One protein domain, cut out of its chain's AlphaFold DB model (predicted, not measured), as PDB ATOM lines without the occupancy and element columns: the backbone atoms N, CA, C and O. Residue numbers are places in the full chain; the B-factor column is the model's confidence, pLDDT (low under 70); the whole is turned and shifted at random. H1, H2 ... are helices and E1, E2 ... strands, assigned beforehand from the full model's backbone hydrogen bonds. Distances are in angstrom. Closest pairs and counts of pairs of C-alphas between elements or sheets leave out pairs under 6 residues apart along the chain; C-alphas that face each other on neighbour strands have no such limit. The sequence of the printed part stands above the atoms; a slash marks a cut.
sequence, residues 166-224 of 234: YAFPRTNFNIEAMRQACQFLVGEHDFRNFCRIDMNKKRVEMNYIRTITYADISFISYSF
ATOM      1  N   TYR A 166     -25.213  50.389  43.255       93.25
ATOM      2  CA  TYR A 166     -26.525  49.942  42.828       93.25
ATOM      3  C   TYR A 166     -27.547  51.026  43.151       93.25
ATOM      4  O   TYR A 166     -27.681  51.439  44.301       93.25
ATOM      5  N   ALA A 167     -28.248  51.498  42.122       90.94
ATOM      6  CA  ALA A 167     -29.341  52.445  42.265       90.94
ATOM      7  C   ALA A 167     -30.666  51.696  42.118       90.94
ATOM      8  O   ALA A 167     -30.879  50.988  41.134       90.94
ATOM      9  N   PHE A 168     -31.557  51.876  43.088       88.19
ATOM     10  CA  PHE A 168     -32.884  51.272  43.091       88.19
ATOM     11  C   PHE A 168     -33.942  52.366  43.251       88.19
ATOM     12  O   PHE A 168     -33.679  53.365  43.930       88.19
ATOM     13  N   PRO A 169     -35.139  52.201  42.660       87.69
ATOM     14  CA  PRO A 169     -36.261  53.083  42.942       87.69
ATOM     15  C   PRO A 169     -36.543  53.123  44.442       87.69
ATOM     16  O   PRO A 169     -36.478  52.099  45.127       87.69
ATOM     17  N   ARG A 170     -36.882  54.307  44.959       80.62
ATOM     18  CA  ARG A 170     -37.307  54.428  46.351       80.62
ATOM     19  C   ARG A 170     -38.643  53.710  46.513       80.62
ATOM     20  O   ARG A 170     -39.641  54.118  45.929       80.62
ATOM     21  N   THR A 171     -38.650  52.663  47.326       83.81
ATOM     22  CA  THR A 171     -39.867  51.982  47.777       83.81
ATOM     23  C   THR A 171     -39.935  52.040  49.306       83.81
ATOM     24  O   THR A 171     -39.164  52.773  49.933       83.81
ATOM     25  N   ASN A 172     -40.849  51.287  49.921       87.88
ATOM     26  CA  ASN A 172     -40.982  51.195  51.374       87.88
ATOM     27  C   ASN A 172     -39.894  50.302  52.010       87.88
ATOM     28  O   ASN A 172     -40.185  49.366  52.752       87.88
ATOM     29  N   PHE A 173     -38.629  50.551  51.665       89.00
ATOM     30  CA  PHE A 173     -37.483  49.842  52.221       89.00
ATOM     31  C   PHE A 173     -37.137  50.367  53.617       89.00
ATOM     32  O   PHE A 173     -37.039  51.578  53.830       89.00
ATOM     33  N   ASN A 174     -36.860  49.457  54.555       92.88
ATOM     34  CA  ASN A 174     -36.278  49.816  55.844       92.88
ATOM     35  C   ASN A 174     -34.771  50.068  55.675       92.88
ATOM     36  O   ASN A 174     -33.957  49.155  55.801       92.88
ATOM     37  N   ILE A 175     -34.412  51.315  55.363       91.75
ATOM     38  CA  ILE A 175     -33.027  51.716  55.083       91.75
ATOM     39  C   ILE A 175     -32.099  51.446  56.265       91.75
ATOM     40  O   ILE A 175     -30.959  51.046  56.051       91.75
ATOM     41  N   GLU A 176     -32.579  51.616  57.495       94.00
ATOM     42  CA  GLU A 176     -31.756  51.390  58.682       94.00
ATOM     43  C   GLU A 176     -31.429  49.905  58.858       94.00
ATOM     44  O   GLU A 176     -30.264  49.540  59.004       94.00
ATOM     45  N   ALA A 177     -32.425  49.027  58.711       95.56
ATOM     46  CA  ALA A 177     -32.190  47.586  58.716       95.56
ATOM     47  C   ALA A 177     -31.251  47.155  57.577       95.56
ATOM     48  O   ALA A 177     -30.377  46.316  57.781       95.56
ATOM     49  N   MET A 178     -31.385  47.739  56.382       94.56
ATOM     50  CA  MET A 178     -30.483  47.432  55.270       94.56
ATOM     51  C   MET A 178     -29.049  47.921  55.534       94.56
ATOM     52  O   MET A 178     -28.106  47.210  55.195       94.56
ATOM     53  N   ARG A 179     -28.857  49.090  56.164       94.62
ATOM     54  CA  ARG A 179     -27.526  49.575  56.574       94.62
ATOM     55  C   ARG A 179     -26.873  48.640  57.575       94.62
ATOM     56  O   ARG A 179     -25.716  48.272  57.383       94.62
ATOM     57  N   GLN A 180     -27.624  48.228  58.596       96.44
ATOM     58  CA  GLN A 180     -27.166  47.251  59.581       96.44
ATOM     59  C   GLN A 180     -26.795  45.928  58.900       96.44
ATOM     60  O   GLN A 180     -25.708  45.403  59.131       96.44
ATOM     61  N   ALA A 181     -27.638  45.438  57.984       96.19
ATOM     62  CA  ALA A 181     -27.369  44.236  57.200       96.19
ATOM     63  C   ALA A 181     -26.084  44.350  56.355       96.19
ATOM     64  O   ALA A 181     -25.286  43.415  56.316       96.19
ATOM     65  N   CYS A 182     -25.846  45.498  55.707       95.44
ATOM     66  CA  CYS A 182     -24.642  45.737  54.909       95.44
ATOM     67  C   CYS A 182     -23.349  45.658  55.727       95.44
ATOM     68  O   CYS A 182     -22.336  45.225  55.181       95.44
ATOM     69  N   GLN A 183     -23.368  46.017  57.015       97.00
ATOM     70  CA  GLN A 183     -22.165  45.936  57.850       97.00
ATOM     71  C   GLN A 183     -21.705  44.493  58.088       97.00
ATOM     72  O   GLN A 183     -20.505  44.259  58.182       97.00
ATOM     73  N   PHE A 184     -22.610  43.505  58.076       96.75
ATOM     74  CA  PHE A 184     -22.219  42.087  58.150       96.75
ATOM     75  C   PHE A 184     -21.458  41.602  56.910       96.75
ATOM     76  O   PHE A 184     -20.797  40.569  56.966       96.75
ATOM     77  N   LEU A 185     -21.545  42.327  55.790       96.94
ATOM     78  CA  LEU A 185     -20.789  42.010  54.580       96.94
ATOM     79  C   LEU A 185     -19.342  42.516  54.659       96.94
ATOM     80  O   LEU A 185     -18.490  41.991  53.948       96.94
ATOM     81  N   VAL A 186     -19.065  43.533  55.486       97.94
ATOM     82  CA  VAL A 186     -17.733  44.138  55.632       97.94
ATOM     83  C   VAL A 186     -16.781  43.148  56.306       97.94
ATOM     84  O   VAL A 186     -17.152  42.438  57.239       97.94
ATOM     85  N   GLY A 187     -15.542  43.096  55.823       98.00
ATOM     86  CA  GLY A 187     -14.537  42.124  56.248       98.00
ATOM     87  C   GLY A 187     -14.285  41.036  55.209       98.00
ATOM     88  O   GLY A 187     -14.680  41.157  54.047       98.00
ATOM     89  N   GLU A 188     -13.557  40.001  55.621       98.25
ATOM     90  CA  GLU A 188     -13.200  38.856  54.785       98.25
ATOM     91  C   GLU A 188     -14.155  37.689  55.045       98.25
ATOM     92  O   GLU A 188     -14.216  37.173  56.158       98.25
ATOM     93  N   HIS A 189     -14.887  37.271  54.011       97.88
ATOM     94  CA  HIS A 189     -15.882  36.203  54.118       97.88
ATOM     95  C   HIS A 189     -15.857  35.294  52.893       97.88
ATOM     96  O   HIS A 189     -15.423  35.689  51.808       97.88
ATOM     97  N   ASP A 190     -16.382  34.079  53.050       96.38
ATOM     98  CA  ASP A 190     -16.672  33.183  51.933       96.38
ATOM     99  C   ASP A 190     -18.039  33.520  51.315       96.38
ATOM    100  O   ASP A 190     -19.093  33.266  51.898       96.38
ATOM    101  N   PHE A 191     -18.024  34.075  50.100       95.44
ATOM    102  CA  PHE A 191     -19.229  34.518  49.394       95.44
ATOM    103  C   PHE A 191     -19.804  33.470  48.426       95.44
ATOM    104  O   PHE A 191     -20.547  33.825  47.505       95.44
ATOM    105  N   ARG A 192     -19.503  32.172  48.592       92.88
ATOM    106  CA  ARG A 192     -20.013  31.118  47.687       92.88
ATOM    107  C   ARG A 192     -21.538  31.111  47.550       92.88
ATOM    108  O   ARG A 192     -22.039  30.906  46.451       92.88
ATOM    109  N   ASN A 193     -22.265  31.422  48.626       92.50
ATOM    110  CA  ASN A 193     -23.734  31.439  48.641       92.50
ATOM    111  C   ASN A 193     -24.338  32.625  47.867       92.50
ATOM    112  O   ASN A 193     -25.522  32.607  47.550       92.50
ATOM    113  N   PHE A 194     -23.531  33.635  47.528       93.06
ATOM    114  CA  PHE A 194     -23.930  34.763  46.680       93.06
ATOM    115  C   PHE A 194     -23.555  34.553  45.207       93.06
ATOM    116  O   PHE A 194     -23.798  35.417  44.366       93.06
ATOM    117  N   CYS A 195     -22.936  33.419  44.880       89.75
ATOM    118  CA  CYS A 195     -22.566  33.071  43.521       89.75
ATOM    119  C   CYS A 195     -23.605  32.135  42.906       89.75
ATOM    120  O   CYS A 195     -24.166  31.264  43.570       89.75
ATOM    121  N   ARG A 196     -23.812  32.255  41.591       86.75
ATOM    122  CA  ARG A 196     -24.544  31.233  40.841       86.75
ATOM    123  C   ARG A 196     -23.803  29.899  40.970       86.75
ATOM    124  O   ARG A 196     -22.616  29.830  40.651       86.75
ATOM    125  N   ILE A 197     -24.520  28.863  41.397       82.94
ATOM    126  CA  ILE A 197     -23.987  27.503  41.476       82.94
ATOM    127  C   ILE A 197     -23.658  27.029  40.057       82.94
ATOM    128  O   ILE A 197     -24.504  27.059  39.162       82.94
ATOM    129  N   ASP A 198     -22.410  26.618  39.861       81.25
ATOM    130  CA  ASP A 198     -21.882  26.079  38.612       81.25
ATOM    131  C   ASP A 198     -20.998  24.878  38.964       81.25
ATOM    132  O   ASP A 198     -19.946  25.032  39.582       81.25
ATOM    133  N   MET A 199     -21.456  23.680  38.589       85.88
ATOM    134  CA  MET A 199     -20.793  22.405  38.900       85.88
ATOM    135  C   MET A 199     -19.560  22.135  38.026       85.88
ATOM    136  O   MET A 199     -18.954  21.068  38.112       85.88
ATOM    137  N   ASN A 200     -19.156  23.083  37.174       89.44
ATOM    138  CA  ASN A 200     -17.890  22.994  36.466       89.44
ATOM    139  C   ASN A 200     -16.729  22.865  37.465       89.44
ATOM    140  O   ASN A 200     -16.581  23.695  38.360       89.44
ATOM    141  N   LYS A 201     -15.848  21.877  37.267       86.12
ATOM    142  CA  LYS A 201     -14.701  21.612  38.152       86.12
ATOM    143  C   LYS A 201     -13.882  22.872  38.479       86.12
ATOM    144  O   LYS A 201     -13.594  23.134  39.639       86.12
ATOM    145  N   LYS A 202     -13.609  23.723  37.480       86.31
ATOM    146  CA  LYS A 202     -12.859  24.982  37.668       86.31
ATOM    147  C   LYS A 202     -13.595  26.016  38.523       86.31
ATOM    148  O   LYS A 202     -12.969  26.942  39.027       86.31
ATOM    149  N   ARG A 203     -14.924  25.937  38.592       84.62
ATOM    150  CA  ARG A 203     -15.765  26.818  39.408       84.62
ATOM    151  C   ARG A 203     -15.838  26.307  40.832       84.62
ATOM    152  O   ARG A 203     -15.574  27.083  41.734       84.62
ATOM    153  N   VAL A 204     -16.090  25.013  41.003       83.00
ATOM    154  CA  VAL A 204     -16.131  24.358  42.317       83.00
ATOM    155  C   VAL A 204     -14.819  24.559  43.084       83.00
ATOM    156  O   VAL A 204     -14.841  24.855  44.272       83.00
ATOM    157  N   GLU A 205     -13.681  24.476  42.395       86.38
ATOM    158  CA  GLU A 205     -12.342  24.667  42.977       86.38
ATOM    159  C   GLU A 205     -11.915  26.150  43.072       86.38
ATOM    160  O   GLU A 205     -10.777  26.455  43.430       86.38
ATOM    161  N   MET A 206     -12.785  27.103  42.718       87.56
ATOM    162  CA  MET A 206     -12.441  28.527  42.721       87.56
ATOM    163  C   MET A 206     -12.414  29.099  44.143       87.56
ATOM    164  O   MET A 206     -13.198  28.718  45.005       87.56
ATOM    165  N   ASN A 207     -11.555  30.093  44.380       90.62
ATOM    166  CA  ASN A 207     -11.579  30.852  45.626       90.62
ATOM    167  C   ASN A 207     -12.793  31.807  45.669       90.62
ATOM    168  O   ASN A 207     -12.914  32.703  44.819       90.62
ATOM    169  N   TYR A 208     -13.641  31.660  46.689       93.62
ATOM    170  CA  TYR A 208     -14.823  32.490  46.964       93.62
ATOM    171  C   TYR A 208     -14.625  33.500  48.102       93.62
ATOM    172  O   TYR A 208     -15.513  34.316  48.350       93.62
ATOM    173  N   ILE A 209     -13.457  33.494  48.744       95.94
ATOM    174  CA  ILE A 209     -13.106  34.452  49.790       95.94
ATOM    175  C   ILE A 209     -12.919  35.831  49.161       95.94
ATOM    176  O   ILE A 209     -12.148  35.997  48.207       95.94
ATOM    177  N   ARG A 210     -13.652  36.823  49.657       95.81
ATOM    178  CA  ARG A 210     -13.531  38.224  49.241       95.81
ATOM    179  C   ARG A 210     -13.492  39.108  50.472       95.81
ATOM    180  O   ARG A 210     -14.129  38.802  51.474       95.81
ATOM    181  N   THR A 211     -12.802  40.232  50.342       97.56
ATOM    182  CA  THR A 211     -12.784  41.283  51.355       97.56
ATOM    183  C   THR A 211     -13.633  42.448  50.871       97.56
ATOM    184  O   THR A 211     -13.336  43.040  49.830       97.56
ATOM    185  N   ILE A 212     -14.680  42.791  51.617       98.00
ATOM    186  CA  ILE A 212     -15.428  44.033  51.417       98.00
ATOM    187  C   ILE A 212     -14.857  45.056  52.391       98.00
ATOM    188  O   ILE A 212     -14.948  44.892  53.604       98.00
ATOM    189  N   THR A 213     -14.242  46.107  51.854       97.69
ATOM    190  CA  THR A 213     -13.631  47.176  52.658       97.69
ATOM    191  C   THR A 213     -14.646  48.221  53.111       97.69
ATOM    192  O   THR A 213     -14.420  48.895  54.110       97.69
ATOM    193  N   TYR A 214     -15.750  48.368  52.375       97.19
ATOM    194  CA  TYR A 214     -16.805  49.334  52.653       97.19
ATOM    195  C   TYR A 214     -18.120  48.906  51.994       97.19
ATOM    196  O   TYR A 214     -18.128  48.502  50.828       97.19
ATOM    197  N   ALA A 215     -19.226  49.048  52.721       96.69
ATOM    198  CA  ALA A 215     -20.581  48.899  52.207       96.69
ATOM    199  C   ALA A 215     -21.520  49.844  52.966       96.69
ATOM    200  O   ALA A 215     -21.508  49.875  54.196       96.69
ATOM    201  N   ASP A 216     -22.333  50.604  52.236       94.25
ATOM    202  CA  ASP A 216     -23.293  51.539  52.819       94.25
ATOM    203  C   ASP A 216     -24.473  51.788  51.873       94.25
ATOM    204  O   ASP A 216     -24.420  51.479  50.678       94.25
ATOM    205  N   ILE A 217     -25.543  52.356  52.426       93.44
ATOM    206  CA  ILE A 217     -26.766  52.718  51.728       93.44
ATOM    207  C   ILE A 217     -27.097  54.178  52.016       93.44
ATOM    208  O   ILE A 217     -27.455  54.582  53.128       93.44
ATOM    209  N   SER A 218     -27.056  54.971  50.954       88.69
ATOM    210  CA  SER A 218     -27.364  56.395  50.978       88.69
ATOM    211  C   SER A 218     -28.541  56.714  50.066       88.69
ATOM    212  O   SER A 218     -28.677  56.148  48.979       88.69
ATOM    213  N   PHE A 219     -29.356  57.691  50.461       87.75
ATOM    214  CA  PHE A 219     -30.282  58.306  49.520       87.75
ATOM    215  C   PHE A 219     -29.500  59.110  48.488       87.75
ATOM    216  O   PHE A 219     -28.634  59.909  48.833       87.75
ATOM    217  N   ILE A 220     -29.846  58.928  47.217       82.69
ATOM    218  CA  ILE A 220     -29.353  59.792  46.151       82.69
ATOM    219  C   ILE A 220     -30.209  61.060  46.188       82.69
ATOM    220  O   ILE A 220     -31.313  61.089  45.645       82.69
ATOM    221  N   SER A 221     -29.742  62.096  46.888       69.81
ATOM    222  CA  SER A 221     -30.361  63.419  46.823       69.81
ATOM    223  C   SER A 221     -29.902  64.115  45.546       69.81
ATOM    224  O   SER A 221     -28.730  64.465  45.412       69.81
ATOM    225  N   TYR A 222     -30.819  64.349  44.611       57.59
ATOM    226  CA  TYR A 222     -30.561  65.284  43.524       57.59
ATOM    227  C   TYR A 222     -30.648  66.706  44.082       57.59
ATOM    228  O   TYR A 222     -31.719  67.303  44.109       57.59
ATOM    229  N   SER A 223     -29.524  67.275  44.520       50.19
ATOM    230  CA  SER A 223     -29.398  68.730  44.507       50.19
ATOM    231  C   SER A 223     -29.217  69.127  43.046       50.19
ATOM    232  O   SER A 223     -28.128  68.982  42.486       50.19
ATOM    233  N   PHE A 224     -30.299  69.553  42.395       40.19
ATOM    234  CA  PHE A 224     -30.237  70.135  41.059       40.19
ATOM    235  C   PHE A 224     -29.566  71.511  41.167       40.19
ATOM    236  O   PHE A 224     -30.218  72.548  41.115       40.19
TER     237      PHE A 224
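What this domain is: This is residues 166 to 224 of the 234 residues of the protein "tRNA pseudouridine synthase" of Brugia malayi (UniProt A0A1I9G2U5). Little regular structure: a rod-shaped, loosely strung chain, with a short two-strand ribbon, E1 and E2, between the helix H1 on one side along the rod and a wide loop bearing the small helix H2 at one end. Residues 196 to 203 stick out at the loop, and the tail 213 to 224 runs back past H1. The 59 printed residues hold H1, E1, H2, E2 in that order, mixed in class, with 21 in named elements; the whole is only just extended, close to loose, with a radius of gyration of the C-alphas of 15.8 A and spans of 50 by 22 by 22 A.

Where its parts are: H1, residues 175 to 183, begins at C-alpha (-33.027, 51.716, 55.083) and is 12.6 A long. E1 is residues 187 to 190, H2 residues 201 to 204. E2, residues 209 to 212, ends at C-alpha (-15.428, 44.033, 51.417).

How they stand to each other: E1 and E2 are antiparallel at 151 degrees; N 187 and O 212 are 2.9 A apart, within hydrogen-bond range. H1 is apart from H2 and E2. In H1 every O i to N i+4 pair is within range; H2 is too short for one.

The domain as a whole: The C-alphas farthest apart, of Lys 201 and Phe 224, are 51.0 A apart. The printed part has no cut and no long link. Residues 221 to 224 are under pLDDT 70.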